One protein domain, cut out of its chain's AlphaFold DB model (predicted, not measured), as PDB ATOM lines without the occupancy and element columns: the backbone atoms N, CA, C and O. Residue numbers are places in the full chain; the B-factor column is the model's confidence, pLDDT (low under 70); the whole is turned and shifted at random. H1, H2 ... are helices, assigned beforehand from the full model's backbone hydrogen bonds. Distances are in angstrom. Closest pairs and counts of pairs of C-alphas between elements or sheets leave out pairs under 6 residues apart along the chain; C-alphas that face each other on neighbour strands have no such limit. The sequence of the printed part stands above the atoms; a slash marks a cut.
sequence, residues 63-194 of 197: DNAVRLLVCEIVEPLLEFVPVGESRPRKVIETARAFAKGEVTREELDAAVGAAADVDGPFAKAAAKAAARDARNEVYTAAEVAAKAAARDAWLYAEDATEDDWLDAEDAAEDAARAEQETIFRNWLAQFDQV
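This is residues 63 to 194 of the 197 residues of an uncharacterized protein of Roseibium sp. RKSG952 (UniProt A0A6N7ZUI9). Four helices, H1, H3, H4 and H5, lie side by side in a short bundle, and a long helical hairpin of H6 and H7 reaches out beyond one end of it. H6 runs on away from the bundle, then H7 folds back across H6, passes H1 and leaves its last residues, 189 to 194, sticking out; short H2 sits between the bundle and the hairpin. The 132 printed residues have seven named helices, H1 to H7 in chain order, and no named strand: the class is all helix. The whole is compact, with a radius of gyration of the C-alphas of 15.8 A, and flat, spanning 51 by 39 by 21 A.

H1 is residues 63 to 74, beginning at C-alpha 63 (-19.037, -21.031, -8.925), and H2 is residues 76 to 80. H3, residues 87 to 99, is 18.2 A long. H4 is residues 105 to 116 and H5 residues 121 to 131. H6, residues 139 to 155, measures 25.2 A and begins at C-alpha 139 (-15.666, -3.518, -11.344). H7, residues 162 to 194, is the longest at 49.4 A and ends at C-alpha 194 (-28.402, -21.776, 7.634).

H1, H3, H4, H5, H6 and H7 form an up and down bundle, each running against the one before it. H5 is the hub, touching H1, H3, H4 and H6. H1 touches H5 at C-alphas 71 and 130, the closest, 6.6 A apart. H3 touches H5 at a shallow tilt of 6 degrees, the same way; the closest C-alphas, of Pro 88 and Ala 123, are 5.4 A apart. H4 and H5 are a hairpin, with C-alphas 116 and 124 the closest at 4.8 A. H1 and H4 are apart. H6 touches H5 with residues 139 to 145 alone, closest at C-alphas 140 and 125, 4.8 A. H2 touches H6, closest at C-alphas 80 and 145, 5.5 A. H6 and H7 are a hairpin at a steep tilt of 42 degrees, closest at C-alphas 146 and 172, 4.7 A. H7 touches H1 with residues 179 to 187 alone, closest at C-alphas 180 and 73, 5.2 A. Every O i to N i+4 pair is within hydrogen-bond range in H1, H3, H4 and H5; H6 has 11 of 13, H7 26 of 29, and H2 0 of 1, beside 2 of 2 O i to N i+3 pairs.

The two C-alphas farthest apart, of Asp 159 and Val 194, are 52.9 A apart. The printed part has no cut and no long link. Mean pLDDT of the printed part is 76.3; 43 residues are under 70, among them 116 to 153.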
ATOM      1  N   ASP A  63     -19.119 -21.831  -7.693       85.56
ATOM      2  CA  ASP A  63     -19.037 -21.031  -8.925       85.56
ATOM      3  C   ASP A  63     -20.403 -20.527  -9.403       85.56
ATOM      4  O   ASP A  63     -20.524 -19.389  -9.850       85.56
ATOM      5  N   ASN A  64     -21.437 -21.367  -9.322       87.25
ATOM      6  CA  ASN A  64     -22.781 -20.978  -9.745       87.25
ATOM      7  C   ASN A  64     -23.415 -19.979  -8.773       87.25
ATOM      8  O   ASN A  64     -24.045 -19.029  -9.224       87.25
ATOM      9  N   ALA A  65     -23.193 -20.136  -7.464       89.75
ATOM     10  CA  ALA A  65     -23.650 -19.169  -6.469       89.75
ATOM     11  C   ALA A  65     -22.973 -17.802  -6.663       89.75
ATOM     12  O   ALA A  65     -23.644 -16.777  -6.623       89.75
ATOM     13  N   VAL A  66     -21.667 -17.789  -6.957       87.50
ATOM     14  CA  VAL A  66     -20.918 -16.561  -7.264       87.50
ATOM     15  C   VAL A  66     -21.403 -15.929  -8.573       87.50
ATOM     16  O   VAL A  66     -21.587 -14.721  -8.625       87.50
ATOM     17  N   ARG A  67     -21.682 -16.715  -9.624       85.69
ATOM     18  CA  ARG A  67     -22.275 -16.188 -10.872       85.69
ATOM     19  C   ARG A  67     -23.617 -15.502 -10.622       85.69
ATOM     20  O   ARG A  67     -23.843 -14.421 -11.150       85.69
ATOM     21  N   LEU A  68     -24.489 -16.122  -9.825       88.38
ATOM     22  CA  LEU A  68     -25.792 -15.550  -9.480       88.38
ATOM     23  C   LEU A  68     -25.647 -14.257  -8.674       88.38
ATOM     24  O   LEU A  68     -26.291 -13.276  -9.029       88.38
ATOM     25  N   LEU A  69     -24.751 -14.232  -7.683       89.38
ATOM     26  CA  LEU A  69     -24.404 -13.016  -6.945       89.38
ATOM     27  C   LEU A  69     -23.962 -11.897  -7.893       89.38
ATOM     28  O   LEU A  69     -24.450 -10.780  -7.788       89.38
ATOM     29  N   VAL A  70     -23.053 -12.181  -8.829       83.69
ATOM     30  CA  VAL A  70     -22.590 -11.162  -9.780       83.69
ATOM     31  C   VAL A  70     -23.752 -10.649 -10.625       83.69
ATOM     32  O   VAL A  70     -23.869  -9.440 -10.782       83.69
ATOM     33  N   CYS A  71     -24.640 -11.527 -11.107       85.19
ATOM     34  CA  CYS A  71     -25.857 -11.108 -11.808       85.19
ATOM     35  C   CYS A  71     -26.734 -10.186 -10.951       85.19
ATOM     36  O   CYS A  71     -27.241  -9.205 -11.477       85.19
ATOM     37  N   GLU A  72     -26.911 -10.483  -9.661       88.88
ATOM     38  CA  GLU A  72     -27.667  -9.631  -8.731       88.88
ATOM     39  C   GLU A  72     -26.988  -8.273  -8.528       88.88
ATOM     40  O   GLU A  72     -27.660  -7.254  -8.587       88.88
ATOM     41  N   ILE A  73     -25.662  -8.243  -8.374       85.75
ATOM     42  CA  ILE A  73     -24.880  -7.009  -8.207       85.75
ATOM     43  C   ILE A  73     -24.984  -6.087  -9.435       85.75
ATOM     44  O   ILE A  73     -24.975  -4.866  -9.289       85.75
ATOM     45  N   VAL A  74     -25.053  -6.642 -10.650       79.56
ATOM     46  CA  VAL A  74     -25.056  -5.843 -11.893       79.56
ATOM     47  C   VAL A  74     -26.451  -5.570 -12.464       79.56
ATOM     48  O   VAL A  74     -26.576  -4.746 -13.367       79.56
ATOM     49  N   GLU A  75     -27.501  -6.251 -11.996       84.81
ATOM     50  CA  GLU A  75     -28.869  -6.081 -12.514       84.81
ATOM     51  C   GLU A  75     -29.489  -4.703 -12.223       84.81
ATOM     52  O   GLU A  75     -30.062  -4.147 -13.164       84.81
ATOM     53  N   PRO A  76     -29.350  -4.101 -11.021       84.31
ATOM     54  CA  PRO A  76     -29.841  -2.743 -10.759       84.31
ATOM     55  C   PRO A  76     -29.285  -1.715 -11.746       84.31
ATOM     56  O   PRO A  76     -30.009  -0.853 -12.236       84.31
ATOM     57  N   LEU A  77     -28.034  -1.907 -12.174       77.12
ATOM     58  CA  LEU A  77     -27.350  -1.023 -13.115       77.12
ATOM     59  C   LEU A  77     -27.997  -0.986 -14.511       77.12
ATOM     60  O   LEU A  77     -27.654  -0.131 -15.329       77.12
ATOM     61  N   LEU A  78     -28.933  -1.896 -14.811       78.50
ATOM     62  CA  LEU A  78     -29.713  -1.852 -16.045       78.50
ATOM     63  C   LEU A  78     -30.578  -0.593 -16.168       78.50
ATOM     64  O   LEU A  78     -30.999  -0.288 -17.284       78.50
ATOM     65  N   GLU A  79     -30.844   0.133 -15.080       78.06
ATOM     66  CA  GLU A  79     -31.549   1.419 -15.147       78.06
ATOM     67  C   GLU A  79     -30.772   2.482 -15.939       78.06
ATOM     68  O   GLU A  79     -31.376   3.325 -16.596       78.06
ATOM     69  N   PHE A  80     -29.440   2.373 -15.973       74.00
ATOM     70  CA  PHE A  80     -28.555   3.285 -16.700       74.00
ATOM     71  C   PHE A  80     -28.301   2.856 -18.151       74.00
ATOM     72  O   PHE A  80     -27.539   3.492 -18.886       74.00
ATOM     73  N   VAL A  81     -28.925   1.759 -18.591       73.38
ATOM     74  CA  VAL A  81     -28.842   1.296 -19.976       73.38
ATOM     75  C   VAL A  81     -29.674   2.212 -20.873       73.38
ATOM     76  O   VAL A  81     -30.879   2.344 -20.647       73.38
ATOM     77  N   PRO A  82     -29.092   2.785 -21.946       72.38
ATOM     78  CA  PRO A  82     -29.838   3.620 -22.877       72.38
ATOM     79  C   PRO A  82     -31.078   2.924 -23.446       72.38
ATOM     80  O   PRO A  82     -31.066   1.731 -23.760       72.38
ATOM     81  N   VAL A  83     -32.146   3.689 -23.666       75.62
ATOM     82  CA  VAL A  83     -33.378   3.169 -24.272       75.62
ATOM     83  C   VAL A  83     -33.073   2.522 -25.629       75.62
ATOM     84  O   VAL A  83     -32.481   3.136 -26.514       75.62
ATOM     85  N   GLY A  84     -33.500   1.267 -25.800       77.62
ATOM     86  CA  GLY A  84     -33.265   0.478 -27.015       77.62
ATOM     87  C   GLY A  84     -32.004  -0.393 -26.980       77.62
ATOM     88  O   GLY A  84     -31.864  -1.284 -27.818       77.62
ATOM     89  N   GLU A  85     -31.129  -0.216 -25.990       78.12
ATOM     90  CA  GLU A  85     -30.029  -1.136 -25.717       78.12
ATOM     91  C   GLU A  85     -30.533  -2.336 -24.893       78.12
ATOM     92  O   GLU A  85     -31.107  -2.188 -23.819       78.12
ATOM     93  N   SER A  86     -30.339  -3.555 -25.401       81.44
ATOM     94  CA  SER A  86     -30.836  -4.792 -24.766       81.44
ATOM     95  C   SER A  86     -29.739  -5.799 -24.437       81.44
ATOM     96  O   SER A  86     -29.996  -6.790 -23.755       81.44
ATOM     97  N   ARG A  87     -28.515  -5.581 -24.919       80.94
ATOM     98  CA  ARG A  87     -27.409  -6.537 -24.819       80.94
ATOM     99  C   ARG A  87     -26.960  -6.781 -23.374       80.94
ATOM    100  O   ARG A  87     -26.845  -7.952 -23.025       80.94
ATOM    101  N   PRO A  88     -26.799  -5.760 -22.506       77.38
ATOM    102  CA  PRO A  88     -26.451  -5.988 -21.103       77.38
ATOM    103  C   PRO A  88     -27.471  -6.873 -20.384       77.38
ATOM    104  O   PRO A  88     -27.099  -7.844 -19.732       77.38
ATOM    105  N   ARG A  89     -28.765  -6.599 -20.596       83.31
ATOM    106  CA  ARG A  89     -29.857  -7.408 -20.045       83.31
ATOM    107  C   ARG A  89     -29.773  -8.859 -20.522       83.31
ATOM    108  O   ARG A  89     -29.788  -9.762 -19.696       83.31
ATOM    109  N   LYS A  90     -29.600  -9.081 -21.829       84.00
ATOM    110  CA  LYS A  90     -29.453 -10.432 -22.402       84.00
ATOM    111  C   LYS A  90     -28.271 -11.190 -21.807       84.00
ATOM    112  O   LYS A  90     -28.379 -12.389 -21.574       84.00
ATOM    113  N   VAL A  91     -27.150 -10.515 -21.564       81.62
ATOM    114  CA  VAL A  91     -25.974 -11.143 -20.955       81.62
ATOM    115  C   VAL A  91     -26.254 -11.555 -19.508       81.62
ATOM    116  O   VAL A  91     -25.971 -12.697 -19.156       81.62
ATOM    117  N   ILE A  92     -26.872 -10.690 -18.697       85.12
ATOM    118  CA  ILE A  92     -27.254 -11.014 -17.310       85.12
ATOM    119  C   ILE A  92     -28.244 -12.186 -17.276       85.12
ATOM    120  O   ILE A  92     -28.055 -13.142 -16.521       85.12
ATOM    121  N   GLU A  93     -29.270 -12.154 -18.131       89.44
ATOM    122  CA  GLU A  93     -30.257 -13.232 -18.268       89.44
ATOM    123  C   GLU A  93     -29.590 -14.558 -18.661       89.44
ATOM    124  O   GLU A  93     -29.839 -15.589 -18.033       89.44
ATOM    125  N   THR A  94     -28.687 -14.530 -19.645       85.81
ATOM    126  CA  THR A  94     -27.966 -15.724 -20.117       85.81
ATOM    127  C   THR A  94     -26.988 -16.243 -19.062       85.81
ATOM    128  O   THR A  94     -26.883 -17.451 -18.869       85.81
ATOM    129  N   ALA A  95     -26.304 -15.368 -18.321       85.50
ATOM    130  CA  ALA A  95     -25.409 -15.757 -17.231       85.50
ATOM    131  C   ALA A  95     -26.175 -16.399 -16.065       85.50
ATOM    132  O   ALA A  95     -25.742 -17.419 -15.521       85.50
ATOM    133  N   ARG A  96     -27.355 -15.860 -15.731       89.75
ATOM    134  CA  ARG A  96     -28.272 -16.439 -14.740       89.75
ATOM    135  C   ARG A  96     -28.780 -17.813 -15.186       89.75
ATOM    136  O   ARG A  96     -28.763 -18.744 -14.383       89.75
ATOM    137  N   ALA A  97     -29.185 -17.956 -16.447       92.19
ATOM    138  CA  ALA A  97     -29.593 -19.238 -17.026       92.19
ATOM    139  C   ALA A  97     -28.429 -20.248 -17.043       92.19
ATOM    140  O   ALA A  97     -28.596 -21.414 -16.686       92.19
ATOM    141  N   PHE A  98     -27.215 -19.794 -17.368       87.38
ATOM    142  CA  PHE A  98     -26.018 -20.633 -17.381       87.38
ATOM    143  C   PHE A  98     -25.698 -21.158 -15.977       87.38
ATOM    144  O   PHE A  98     -25.432 -22.346 -15.799       87.38
ATOM    145  N   ALA A  99     -25.777 -20.300 -14.955       88.50
ATOM    146  CA  ALA A  99     -25.573 -20.697 -13.562       88.50
ATOM    147  C   ALA A  99     -26.606 -21.733 -13.075       88.50
ATOM    148  O   ALA A  99     -26.301 -22.529 -12.185       88.50
ATOM    149  N   LYS A 100     -27.800 -21.760 -13.682       92.94
ATOM    150  CA  LYS A 100     -28.858 -22.757 -13.440       92.94
ATOM    151  C   LYS A 100     -28.739 -24.015 -14.314       92.94
ATOM    152  O   LYS A 100     -29.504 -24.954 -14.123       92.94
ATOM    153  N   GLY A 101     -27.787 -24.055 -15.249       92.06
ATOM    154  CA  GLY A 101     -27.613 -25.160 -16.197       92.06
ATOM    155  C   GLY A 101     -28.659 -25.200 -17.316       92.06
ATOM    156  O   GLY A 101     -28.852 -26.247 -17.927       92.06
ATOM    157  N   GLU A 102     -29.346 -24.087 -17.571       96.94
ATOM    158  CA  GLU A 102     -30.419 -23.975 -18.572       96.94
ATOM    159  C   GLU A 102     -29.880 -23.679 -19.980       96.94
ATOM    160  O   GLU A 102     -30.537 -23.994 -20.969       96.94
ATOM    161  N   VAL A 103     -28.682 -23.096 -20.066       93.00
ATOM    162  CA  VAL A 103     -27.968 -22.799 -21.315       93.00
ATOM    163  C   VAL A 103     -26.520 -23.278 -21.231       93.00
ATOM    164  O   VAL A 103     -25.965 -23.505 -20.153       93.00
ATOM    165  N   THR A 104     -25.902 -23.435 -22.390       91.62
ATOM    166  CA  THR A 104     -24.522 -23.882 -22.583       91.62
ATOM    167  C   THR A 104     -23.502 -22.761 -22.357       91.62
ATOM    168  O   THR A 104     -23.836 -21.574 -22.303       91.62
ATOM    169  N   ARG A 105     -22.218 -23.130 -22.227       84.50
ATOM    170  CA  ARG A 105     -21.120 -22.148 -22.169       84.50
ATOM    171  C   ARG A 105     -21.059 -21.352 -23.468       84.50
ATOM    172  O   ARG A 105     -20.856 -20.148 -23.415       84.50
ATOM    173  N   GLU A 106     -21.276 -22.014 -24.596       87.19
ATOM    174  CA  GLU A 106     -21.256 -21.427 -25.929       87.19
ATOM    175  C   GLU A 106     -22.347 -20.360 -26.098       87.19
ATOM    176  O   GLU A 106     -22.086 -19.303 -26.666       87.19
ATOM    177  N   GLU A 107     -23.550 -20.597 -25.565       86.81
ATOM    178  CA  GLU A 107     -24.633 -19.604 -25.563       86.81
ATOM    179  C   GLU A 107     -24.297 -18.386 -24.694       86.81
ATOM    180  O   GLU A 107     -24.546 -17.252 -25.113       86.81
ATOM    181  N   LEU A 108     -23.674 -18.597 -23.526       83.56
ATOM    182  CA  LEU A 108     -23.171 -17.493 -22.704       83.56
ATOM    183  C   LEU A 108     -22.088 -16.700 -23.443       83.56
ATOM    184  O   LEU A 108     -22.188 -15.478 -23.544       83.56
ATOM    185  N   ASP A 109     -21.090 -17.377 -24.006       79.25
ATOM    186  CA  ASP A 109     -19.991 -16.737 -24.729       79.25
ATOM    187  C   ASP A 109     -20.499 -15.957 -25.953       79.25
ATOM    188  O   ASP A 109     -20.007 -14.865 -26.244       79.25
ATOM    189  N   ALA A 110     -21.531 -16.460 -26.640       82.00
ATOM    190  CA  ALA A 110     -22.172 -15.769 -27.755       82.00
ATOM    191  C   ALA A 110     -22.900 -14.488 -27.315       82.00
ATOM    192  O   ALA A 110     -22.751 -13.448 -27.962       82.00
ATOM    193  N   ALA A 111     -23.652 -14.529 -26.207       79.12
ATOM    194  CA  ALA A 111     -24.310 -13.341 -25.657       79.12
ATOM    195  C   ALA A 111     -23.285 -12.256 -25.291       79.12
ATOM    196  O   ALA A 111     -23.488 -11.067 -25.551       79.12
ATOM    197  N   VAL A 112     -22.153 -12.681 -24.736       74.81
ATOM    198  CA  VAL A 112     -21.048 -11.816 -24.320       74.81
ATOM    199  C   VAL A 112     -20.328 -11.226 -25.524       74.81
ATOM    200  O   VAL A 112     -20.081 -10.021 -25.547       74.81
ATOM    201  N   GLY A 113     -20.024 -12.040 -26.538       74.00
ATOM    202  CA  GLY A 113     -19.436 -11.574 -27.794       74.00
ATOM    203  C   GLY A 113     -20.307 -10.504 -28.455       74.00
ATOM    204  O   GLY A 113     -19.823  -9.417 -28.762       74.00
ATOM    205  N   ALA A 114     -21.619 -10.745 -28.535       76.12
ATOM    206  CA  ALA A 114     -22.573  -9.791 -29.100       76.12
ATOM    207  C   ALA A 114     -22.637  -8.450 -28.344       76.12
ATOM    208  O   ALA A 114     -22.973  -7.421 -28.934       76.12
ATOM    209  N   ALA A 115     -22.336  -8.444 -27.043       71.69
ATOM    210  CA  ALA A 115     -22.240  -7.234 -26.234       71.69
ATOM    211  C   ALA A 115     -20.852  -6.564 -26.309       71.69
ATOM    212  O   ALA A 115     -20.748  -5.356 -26.108       71.69
ATOM    213  N   ALA A 116     -19.791  -7.312 -26.628       65.94
ATOM    214  CA  ALA A 116     -18.435  -6.787 -26.781       65.94
ATOM    215  C   ALA A 116     -18.193  -6.086 -28.133       65.94
ATOM    216  O   ALA A 116     -17.393  -5.149 -28.189       65.94
ATOM    217  N   ASP A 117     -18.902  -6.495 -29.190       65.62
ATOM    218  CA  ASP A 117     -18.743  -6.019 -30.579       65.62
ATOM    219  C   ASP A 117     -19.297  -4.606 -30.852       65.62
ATOM    220  O   ASP A 117     -19.518  -4.208 -31.996       65.62
ATOM    221  N   VAL A 118     -19.563  -3.826 -29.806       60.75
ATOM    222  CA  VAL A 118     -20.413  -2.637 -29.888       60.75
ATOM    223  C   VAL A 118     -19.673  -1.413 -29.374       60.75
ATOM    224  O   VAL A 118     -18.872  -1.490 -28.436       60.75
ATOM    225  N   ASP A 119     -19.954  -0.262 -29.976       54.25
ATOM    226  CA  ASP A 119     -19.458   1.016 -29.483       54.25
ATOM    227  C   ASP A 119     -20.304   1.453 -28.290       54.25
ATOM    228  O   ASP A 119     -21.458   1.851 -28.417       54.25
ATOM    229  N   GLY A 120     -19.734   1.300 -27.099       57.00
ATOM    230  CA  GLY A 120     -20.381   1.673 -25.850       57.00
ATOM    231  C   GLY A 120     -19.688   1.008 -24.663       57.00
ATOM    232  O   GLY A 120     -19.623  -0.225 -24.617       57.00
ATOM    233  N   PRO A 121     -19.163   1.776 -23.694       57.91
ATOM    234  CA  PRO A 121     -18.457   1.205 -22.548       57.91
ATOM    235  C   PRO A 121     -19.365   0.284 -21.713       57.91
ATOM    236  O   PRO A 121     -18.878  -0.691 -21.144       57.91
ATOM    237  N   PHE A 122     -20.686   0.524 -21.712       59.12
ATOM    238  CA  PHE A 122     -21.632  -0.169 -20.831       59.12
ATOM    239  C   PHE A 122     -21.818  -1.632 -21.233       59.12
ATOM    240  O   PHE A 122     -21.702  -2.540 -20.413       59.12
ATOM    241  N   ALA A 123     -22.049  -1.879 -22.523       56.81
ATOM    242  CA  ALA A 123     -22.220  -3.231 -23.037       56.81
ATOM    243  C   ALA A 123     -20.952  -4.074 -22.844       56.81
ATOM    244  O   ALA A 123     -21.053  -5.225 -22.432       56.81
ATOM    245  N   LYS A 124     -19.760  -3.487 -23.027       62.22
ATOM    246  CA  LYS A 124     -18.476  -4.165 -22.776       62.22
ATOM    247  C   LYS A 124     -18.268  -4.497 -21.298       62.22
ATOM    248  O   LYS A 124     -17.765  -5.574 -20.990       62.22
ATOM    249  N   ALA A 125     -18.643  -3.589 -20.404       63.47
ATOM    250  CA  ALA A 125     -18.502  -3.751 -18.966       63.47
ATOM    251  C   ALA A 125     -19.443  -4.817 -18.388       63.47
ATOM    252  O   ALA A 125     -18.986  -5.756 -17.738       63.47
ATOM    253  N   ALA A 126     -20.741  -4.720 -18.692       58.44
ATOM    254  CA  ALA A 126     -21.731  -5.714 -18.281       58.44
ATOM    255  C   ALA A 126     -21.419  -7.099 -18.876       58.44
ATOM    256  O   ALA A 126     -21.561  -8.118 -18.202       58.44
ATOM    257  N   ALA A 127     -20.922  -7.135 -20.120       58.81
ATOM    258  CA  ALA A 127     -20.488  -8.372 -20.756       58.81
ATOM    259  C   ALA A 127     -19.312  -9.017 -20.030       58.81
ATOM    260  O   ALA A 127     -19.382 -10.191 -19.691       58.81
ATOM    261  N   LYS A 128     -18.241  -8.268 -19.757       59.47
ATOM    262  CA  LYS A 128     -17.076  -8.803 -19.041       59.47
ATOM    263  C   LYS A 128     -17.442  -9.309 -17.648       59.47
ATOM    264  O   LYS A 128     -17.030 -10.420 -17.310       59.47
ATOM    265  N   ALA A 129     -18.266  -8.553 -16.920       60.31
ATOM    266  CA  ALA A 129     -18.695  -8.903 -15.572       60.31
ATOM    267  C   ALA A 129     -19.476 -10.220 -15.512       60.31
ATOM    268  O   ALA A 129     -19.213 -11.049 -14.643       60.31
ATOM    269  N   ALA A 130     -20.381 -10.471 -16.463       53.44
ATOM    270  CA  ALA A 130     -21.164 -11.708 -16.455       53.44
ATOM    271  C   ALA A 130     -20.470 -12.902 -17.152       53.44
ATOM    272  O   ALA A 130     -20.867 -14.049 -16.942       53.44
ATOM    273  N   ALA A 131     -19.457 -12.661 -17.994       50.56
ATOM    274  CA  ALA A 131     -18.868 -13.683 -18.868       50.56
ATOM    275  C   ALA A 131     -17.621 -14.367 -18.336       50.56
ATOM    276  O   ALA A 131     -17.434 -15.576 -18.501       50.56
ATOM    277  N   ARG A 132     -16.685 -13.575 -17.810       51.44
ATOM    278  CA  ARG A 132     -15.329 -14.054 -17.577       51.44
ATOM    279  C   ARG A 132     -15.210 -14.443 -16.136       51.44
ATOM    280  O   ARG A 132     -14.966 -13.583 -15.306       51.44
ATOM    281  N   ASP A 133     -15.384 -15.749 -15.918       51.78
ATOM    282  CA  ASP A 133     -15.084 -16.453 -14.675       51.78
ATOM    283  C   ASP A 133     -15.478 -15.590 -13.479       51.78
ATOM    284  O   ASP A 133     -14.616 -14.885 -12.976       51.78
ATOM    285  N   ALA A 134     -16.769 -15.581 -13.102       48.66
ATOM    286  CA  ALA A 134     -17.441 -14.657 -12.157       48.66
ATOM    287  C   ALA A 134     -16.654 -14.237 -10.895       48.66
ATOM    288  O   ALA A 134     -16.984 -13.268 -10.227       48.66
ATOM    289  N   ARG A 135     -15.586 -14.963 -10.602       55.34
ATOM    290  CA  ARG A 135     -14.455 -14.656  -9.737       55.34
ATOM    291  C   ARG A 135     -13.565 -13.459 -10.153       55.34
ATOM    292  O   ARG A 135     -12.711 -13.113  -9.345       55.34
ATOM    293  N   ASN A 136     -13.655 -12.864 -11.355       52.34
ATOM    294  CA  ASN A 136     -12.614 -11.939 -11.850       52.34
ATOM    295  C   ASN A 136     -12.987 -10.454 -12.025       52.34
ATOM    296  O   ASN A 136     -12.126  -9.649 -11.690       52.34
ATOM    297  N   GLU A 137     -14.163 -10.021 -12.506       53.22
ATOM    298  CA  GLU A 137     -14.317  -8.589 -12.881       53.22
ATOM    299  C   GLU A 137     -15.739  -7.999 -12.725       53.22
ATOM    300  O   GLU A 137     -16.420  -7.747 -13.711       53.22
ATOM    301  N   VAL A 138     -16.187  -7.698 -11.500       50.84
ATOM    302  CA  VAL A 138     -17.446  -6.943 -11.243       50.84
ATOM    303  C   VAL A 138     -17.291  -5.426 -11.484       50.84
ATOM    304  O   VAL A 138     -18.236  -4.734 -11.857       50.84
ATOM    305  N   TYR A 139     -16.064  -4.928 -11.355       50.97
ATOM    306  CA  TYR A 139     -15.666  -3.518 -11.344       50.97
ATOM    307  C   TYR A 139     -16.146  -2.674 -12.525       50.97
ATOM    308  O   TYR A 139     -16.601  -1.550 -12.343       50.97
ATOM    309  N   THR A 140     -16.067  -3.199 -13.750       59.81
ATOM    310  CA  THR A 140     -16.305  -2.370 -14.939       59.81
ATOM    311  C   THR A 140     -17.759  -1.918 -15.067       59.81
ATOM    312  O   THR A 140     -18.023  -0.909 -15.708       59.81
ATOM    313  N   ALA A 141     -18.714  -2.671 -14.509       60.03
ATOM    314  CA  ALA A 141     -20.135  -2.375 -14.677       60.03
ATOM    315  C   ALA A 141     -20.579  -1.160 -13.848       60.03
ATOM    316  O   ALA A 141     -21.328  -0.334 -14.365       60.03
ATOM    317  N   ALA A 142     -20.079  -1.028 -12.613       57.06
ATOM    318  CA  ALA A 142     -20.429   0.059 -11.693       57.06
ATOM    319  C   ALA A 142     -19.990   1.429 -12.228       57.06
ATOM    320  O   ALA A 142     -20.799   2.343 -12.342       57.06
ATOM    321  N   GLU A 143     -18.725   1.531 -12.642       62.88
ATOM    322  CA  GLU A 143     -18.128   2.764 -13.169       62.88
ATOM    323  C   GLU A 143     -18.883   3.267 -14.408       62.88
ATOM    324  O   GLU A 143     -19.160   4.453 -14.575       62.88
ATOM    325  N   VAL A 144     -19.278   2.354 -15.300       64.94
ATOM    326  CA  VAL A 144     -19.975   2.758 -16.522       64.94
ATOM    327  C   VAL A 144     -21.441   3.119 -16.273       64.94
ATOM    328  O   VAL A 144     -21.977   3.999 -16.950       64.94
ATOM    329  N   ALA A 145     -22.087   2.455 -15.319       61.00
ATOM    330  CA  ALA A 145     -23.426   2.802 -14.866       61.00
ATOM    331  C   ALA A 145     -23.464   4.209 -14.257       61.00
ATOM    332  O   ALA A 145     -24.273   5.034 -14.677       61.00
ATOM    333  N   ALA A 146     -22.519   4.512 -13.368       62.50
ATOM    334  CA  ALA A 146     -22.384   5.824 -12.755       62.50
ATOM    335  C   ALA A 146     -22.135   6.933 -13.786       62.50
ATOM    336  O   ALA A 146     -22.843   7.939 -13.800       62.50
ATOM    337  N   LYS A 147     -21.231   6.703 -14.745       66.62
ATOM    338  CA  LYS A 147     -20.993   7.624 -15.873       66.62
ATOM    339  C   LYS A 147     -22.248   7.914 -16.692       66.62
ATOM    340  O   LYS A 147     -22.444   9.037 -17.160       66.62
ATOM    341  N   ALA A 148     -23.097   6.910 -16.905       66.62
ATOM    342  CA  ALA A 148     -24.357   7.082 -17.620       66.62
ATOM    343  C   ALA A 148     -25.393   7.852 -16.780       66.62
ATOM    344  O   ALA A 148     -26.039   8.750 -17.320       66.62
ATOM    345  N   ALA A 149     -25.489   7.567 -15.478       64.12
ATOM    346  CA  ALA A 149     -26.335   8.293 -14.527       64.12
ATOM    347  C   ALA A 149     -25.976   9.784 -14.454       64.12
ATOM    348  O   ALA A 149     -26.832  10.652 -14.615       64.12
ATOM    349  N   ALA A 150     -24.687  10.078 -14.276       65.88
ATOM    350  CA  ALA A 150     -24.162  11.432 -14.173       65.88
ATOM    351  C   ALA A 150     -24.350  12.220 -15.469       65.88
ATOM    352  O   ALA A 150     -24.697  13.400 -15.452       65.88
ATOM    353  N   ARG A 151     -24.195  11.554 -16.621       69.62
ATOM    354  CA  ARG A 151     -24.503  12.149 -17.923       69.62
ATOM    355  C   ARG A 151     -25.984  12.511 -18.052       69.62
ATOM    356  O   ARG A 151     -26.278  13.560 -18.616       69.62
ATOM    357  N   ASP A 152     -26.896  11.655 -17.594       67.88
ATOM    358  CA  ASP A 152     -28.334  11.942 -17.633       67.88
ATOM    359  C   ASP A 152     -28.668  13.136 -16.729       67.88
ATOM    360  O   ASP A 152     -29.243  14.117 -17.197       67.88
ATOM    361  N   ALA A 153     -28.180  13.126 -15.482       67.44
ATOM    362  CA  ALA A 153     -28.320  14.245 -14.548       67.44
ATOM    363  C   ALA A 153     -27.804  15.572 -15.137       67.44
ATOM    364  O   ALA A 153     -28.487  16.593 -15.049       67.44
ATOM    365  N   TRP A 154     -26.644  15.544 -15.802       71.81
ATOM    366  CA  TRP A 154     -26.068  16.710 -16.475       71.81
ATOM    367  C   TRP A 154     -26.906  17.188 -17.670       71.81
ATOM    368  O   TRP A 154     -27.159  18.382 -17.801       71.81
ATOM    369  N   LEU A 155     -27.387  16.278 -18.529       67.62
ATOM    370  CA  LEU A 155     -28.198  16.631 -19.706       67.62
ATOM    371  C   LEU A 155     -29.505  17.356 -19.349       67.62
ATOM    372  O   LEU A 155     -30.029  18.102 -20.179       67.62
ATOM    373  N   TYR A 156     -30.030  17.135 -18.145       68.19
ATOM    374  CA  TYR A 156     -31.251  17.771 -17.648       68.19
ATOM    375  C   TYR A 156     -31.004  19.019 -16.786       68.19
ATOM    376  O   TYR A 156     -31.970  19.666 -16.375       68.19
ATOM    377  N   ALA A 157     -29.749  19.398 -16.536       74.12
ATOM    378  CA  ALA A 157     -29.396  20.570 -15.746       74.12
ATOM    379  C   ALA A 157     -29.066  21.773 -16.654       74.12
ATOM    380  O   ALA A 157     -28.032  21.801 -17.313       74.12
ATOM    381  N   GLU A 158     -29.947  22.784 -16.686       69.94
ATOM    382  CA  GLU A 158     -29.833  23.948 -17.593       69.94
ATOM    383  C   GLU A 158     -28.556  24.797 -17.387       69.94
ATOM    384  O   GLU A 158     -28.127  25.456 -18.333       69.94
ATOM    385  N   ASP A 159     -27.926  24.737 -16.207       76.69
ATOM    386  CA  ASP A 159     -26.764  25.558 -15.817       76.69
ATOM    387  C   ASP A 159     -25.540  24.729 -15.357       76.69
ATOM    388  O   ASP A 159     -24.635  25.269 -14.719       76.69
ATOM    389  N   ALA A 160     -25.487  23.423 -15.643       74.50
ATOM    390  CA  ALA A 160     -24.427  22.564 -15.104       74.50
ATOM    391  C   ALA A 160     -23.029  22.873 -15.666       74.50
ATOM    392  O   ALA A 160     -22.807  22.941 -16.881       74.50
ATOM    393  N   THR A 161     -22.069  23.002 -14.756       82.81
ATOM    394  CA  THR A 161     -20.639  23.154 -15.028       82.81
ATOM    395  C   THR A 161     -19.932  21.797 -15.142       82.81
ATOM    396  O   THR A 161     -20.523  20.743 -14.913       82.81
ATOM    397  N   GLU A 162     -18.653  21.809 -15.532       79.94
ATOM    398  CA  GLU A 162     -17.809  20.604 -15.528       79.94
ATOM    399  C   GLU A 162     -17.598  20.062 -14.104       79.94
ATOM    400  O   GLU A 162     -17.639  18.849 -13.913       79.94
ATOM    401  N   ASP A 163     -17.471  20.946 -13.109       84.00
ATOM    402  CA  ASP A 163     -17.379  20.559 -11.696       84.00
ATOM    403  C   ASP A 163     -18.681  19.884 -11.225       84.00
ATOM    404  O   ASP A 163     -18.630  18.840 -10.584       84.00
ATOM    405  N   ASP A 164     -19.851  20.401 -11.629       79.75
ATOM    406  CA  ASP A 164     -21.147  19.778 -11.296       79.75
ATOM    407  C   ASP A 164     -21.293  18.374 -11.908       79.75
ATOM    408  O   ASP A 164     -21.972  17.511 -11.350       79.75
ATOM    409  N   TRP A 165     -20.674  18.134 -13.069       77.94
ATOM    410  CA  TRP A 165     -20.654  16.812 -13.692       77.94
ATOM    411  C   TRP A 165     -19.761  15.832 -12.927       77.94
ATOM    412  O   TRP A 165     -20.195  14.704 -12.696       77.94
ATOM    413  N   LEU A 166     -18.565  16.259 -12.507       81.69
ATOM    414  CA  LEU A 166     -17.660  15.438 -11.696       81.69
ATOM    415  C   LEU A 166     -18.293  15.080 -10.346       81.69
ATOM    416  O   LEU A 166     -18.297  13.915  -9.965       81.69
ATOM    417  N   ASP A 167     -18.921  16.049  -9.676       83.62
ATOM    418  CA  ASP A 167     -19.624  15.810  -8.412       83.62
ATOM    419  C   ASP A 167     -20.801  14.828  -8.589       83.62
ATOM    420  O   ASP A 167     -21.050  13.972  -7.735       83.62
ATOM    421  N   ALA A 168     -21.537  14.924  -9.703       77.75
ATOM    422  CA  ALA A 168     -22.619  13.993 -10.022       77.75
ATOM    423  C   ALA A 168     -22.110  12.587 -10.386       77.75
ATOM    424  O   ALA A 168     -22.777  11.600 -10.067       77.75
ATOM    425  N   GLU A 169     -20.958  12.489 -11.053       81.12
ATOM    426  CA  GLU A 169     -20.274  11.228 -11.358       81.12
ATOM    427  C   GLU A 169     -19.834  10.525 -10.080       81.12
ATOM    428  O   GLU A 169     -20.244   9.384  -9.860       81.12
ATOM    429  N   ASP A 170     -19.123  11.229  -9.200       84.75
ATOM    430  CA  ASP A 170     -18.680  10.699  -7.911       84.75
ATOM    431  C   ASP A 170     -19.876  10.239  -7.061       84.75
ATOM    432  O   ASP A 170     -19.893   9.119  -6.547       84.75
ATOM    433  N   ALA A 171     -20.939  11.048  -6.973       83.25
ATOM    434  CA  ALA A 171     -22.140  10.682  -6.222       83.25
ATOM    435  C   ALA A 171     -22.862   9.450  -6.803       83.25
ATOM    436  O   ALA A 171     -23.396   8.629  -6.052       83.25
ATOM    437  N   ALA A 172     -22.896   9.312  -8.131       81.44
ATOM    438  CA  ALA A 172     -23.482   8.150  -8.790       81.44
ATOM    439  C   ALA A 172     -22.623   6.890  -8.607       81.44
ATOM    440  O   ALA A 172     -23.172   5.802  -8.414       81.44
ATOM    441  N   GLU A 173     -21.293   7.024  -8.631       81.19
ATOM    442  CA  GLU A 173     -20.365   5.932  -8.333       81.19
ATOM    443  C   GLU A 173     -20.535   5.445  -6.895       81.19
ATOM    444  O   GLU A 173     -20.680   4.242  -6.670       81.19
ATOM    445  N   ASP A 174     -20.595   6.367  -5.937       85.69
ATOM    446  CA  ASP A 174     -20.805   6.055  -4.525       85.69
ATOM    447  C   ASP A 174     -22.150   5.361  -4.287       85.69
ATOM    448  O   ASP A 174     -22.215   4.354  -3.574       85.69
ATOM    449  N   ALA A 175     -23.225   5.849  -4.913       83.94
ATOM    450  CA  ALA A 175     -24.548   5.238  -4.808       83.94
ATOM    451  C   ALA A 175     -24.568   3.814  -5.385       83.94
ATOM    452  O   ALA A 175     -25.041   2.888  -4.719       83.94
ATOM    453  N   ALA A 176     -23.999   3.623  -6.582       81.94
ATOM    454  CA  ALA A 176     -23.884   2.307  -7.198       81.94
ATOM    455  C   ALA A 176     -23.069   1.357  -6.306       81.94
ATOM    456  O   ALA A 176     -23.522   0.252  -6.009       81.94
ATOM    457  N   ARG A 177     -21.905   1.786  -5.801       83.75
ATOM    458  CA  ARG A 177     -21.068   0.965  -4.907       83.75
ATOM    459  C   ARG A 177     -21.786   0.606  -3.604       83.75
ATOM    460  O   ARG A 177     -21.690  -0.539  -3.158       83.75
ATOM    461  N   ALA A 178     -22.538   1.534  -3.010       87.75
ATOM    462  CA  ALA A 178     -23.302   1.283  -1.788       87.75
ATOM    463  C   ALA A 178     -24.415   0.237  -1.990       87.75
ATOM    464  O   ALA A 178     -24.633  -0.625  -1.128       87.75
ATOM    465  N   GLU A 179     -25.103   0.270  -3.133       87.31
ATOM    466  CA  GLU A 179     -26.101  -0.744  -3.477       87.31
ATOM    467  C   GLU A 179     -25.454  -2.120  -3.687       87.31
ATOM    468  O   GLU A 179     -25.909  -3.118  -3.120       87.31
ATOM    469  N   GLN A 180     -24.337  -2.181  -4.415       87.19
ATOM    470  CA  GLN A 180     -23.591  -3.421  -4.635       87.19
ATOM    471  C   GLN A 180     -23.083  -4.034  -3.325       87.19
ATOM    472  O   GLN A 180     -23.197  -5.245  -3.115       87.19
ATOM    473  N   GLU A 181     -22.563  -3.208  -2.414       91.25
ATOM    474  CA  GLU A 181     -22.148  -3.656  -1.087       91.25
ATOM    475  C   GLU A 181     -23.342  -4.182  -0.279       91.25
ATOM    476  O   GLU A 181     -23.231  -5.215   0.383       91.25
ATOM    477  N   THR A 182     -24.505  -3.533  -0.375       94.25
ATOM    478  CA  THR A 182     -25.741  -3.993   0.277       94.25
ATOM    479  C   THR A 182     -26.159  -5.375  -0.230       94.25
ATOM    480  O   THR A 182     -26.445  -6.267   0.573       94.25
ATOM    481  N   ILE A 183     -26.143  -5.590  -1.548       93.19
ATOM    482  CA  ILE A 183     -26.429  -6.893  -2.167       93.19
ATOM    483  C   ILE A 183     -25.432  -7.943  -1.672       93.19
ATOM    484  O   ILE A 183     -25.833  -9.025  -1.236       93.19
ATOM    485  N   PHE A 184     -24.138  -7.614  -1.659       93.31
ATOM    486  CA  PHE A 184     -23.098  -8.532  -1.208       93.31
ATOM    487  C   PHE A 184     -23.234  -8.898   0.279       93.31
ATOM    488  O   PHE A 184     -23.143 -10.073   0.639       93.31
ATOM    489  N   ARG A 185     -23.528  -7.926   1.150       95.69
ATOM    490  CA  ARG A 185     -23.801  -8.165   2.579       95.69
ATOM    491  C   ARG A 185     -25.020  -9.060   2.779       95.69
ATOM    492  O   ARG A 185     -24.963  -9.992   3.580       95.69
ATOM    493  N   ASN A 186     -26.095  -8.823   2.027       95.25
ATOM    494  CA  ASN A 186     -27.286  -9.667   2.068       95.25
ATOM    495  C   ASN A 186     -26.979 -11.098   1.616       95.25
ATOM    496  O   ASN A 186     -27.461 -12.045   2.232       95.25
ATOM    497  N   TRP A 187     -26.151 -11.270   0.584       94.31
ATOM    498  CA  TRP A 187     -25.704 -12.586   0.136       94.31
ATOM    499  C   TRP A 187     -24.870 -13.310   1.197       94.31
ATOM    500  O   TRP A 187     -25.149 -14.469   1.490       94.31
ATOM    501  N   LEU A 188     -23.914 -12.631   1.843       94.44
ATOM    502  CA  LEU A 188     -23.150 -13.206   2.957       94.44
ATOM    503  C   LEU A 188     -24.062 -13.661   4.108       94.44
ATOM    504  O   LEU A 188     -23.903 -14.772   4.612       94.44
ATOM    505  N   ALA A 189     -25.064 -12.850   4.463       93.06
ATOM    506  CA  ALA A 189     -26.005 -13.163   5.538       93.06
ATOM    507  C   ALA A 189     -26.814 -14.452   5.284       93.06
ATOM    508  O   ALA A 189     -27.200 -15.131   6.239       93.06
ATOM    509  N   GLN A 190     -27.032 -14.842   4.021       92.31
ATOM    510  CA  GLN A 190     -27.704 -16.106   3.683       92.31
ATOM    511  C   GLN A 190     -26.923 -17.325   4.188       92.31
ATOM    512  O   GLN A 190     -27.529 -18.337   4.527       92.31
ATOM    513  N   PHE A 191     -25.594 -17.243   4.286       88.06
ATOM    514  CA  PHE A 191     -24.752 -18.343   4.765       88.06
ATOM    515  C   PHE A 191     -24.741 -18.446   6.296       88.06
ATOM    516  O   PHE A 191     -24.654 -19.547   6.853       88.06
ATOM    517  N   ASP A 192     -24.913 -17.321   6.988       78.69
ATOM    518  CA  ASP A 192     -25.000 -17.279   8.449       78.69
ATOM    519  C   ASP A 192     -26.350 -17.810   8.964       78.69
ATOM    520  O   ASP A 192     -26.399 -18.488   9.989       78.69
ATOM    521  N   GLN A 193     -27.445 -17.606   8.222       62.28
ATOM    522  CA  GLN A 193     -28.793 -18.033   8.632       62.28
ATOM    523  C   GLN A 193     -29.062 -19.548   8.532       62.28
ATOM    524  O   GLN A 193     -29.999 -20.040   9.158       62.28
ATOM    525  N   VAL A 194     -28.233 -20.314   7.813       56.78
ATOM    526  CA  VAL A 194     -28.402 -21.776   7.634       56.78
ATOM    527  C   VAL A 194     -28.092 -22.580   8.916       56.78
ATOM    528  O   VAL A 194     -28.343 -23.775   8.966       56.78
TER     529      VAL A 194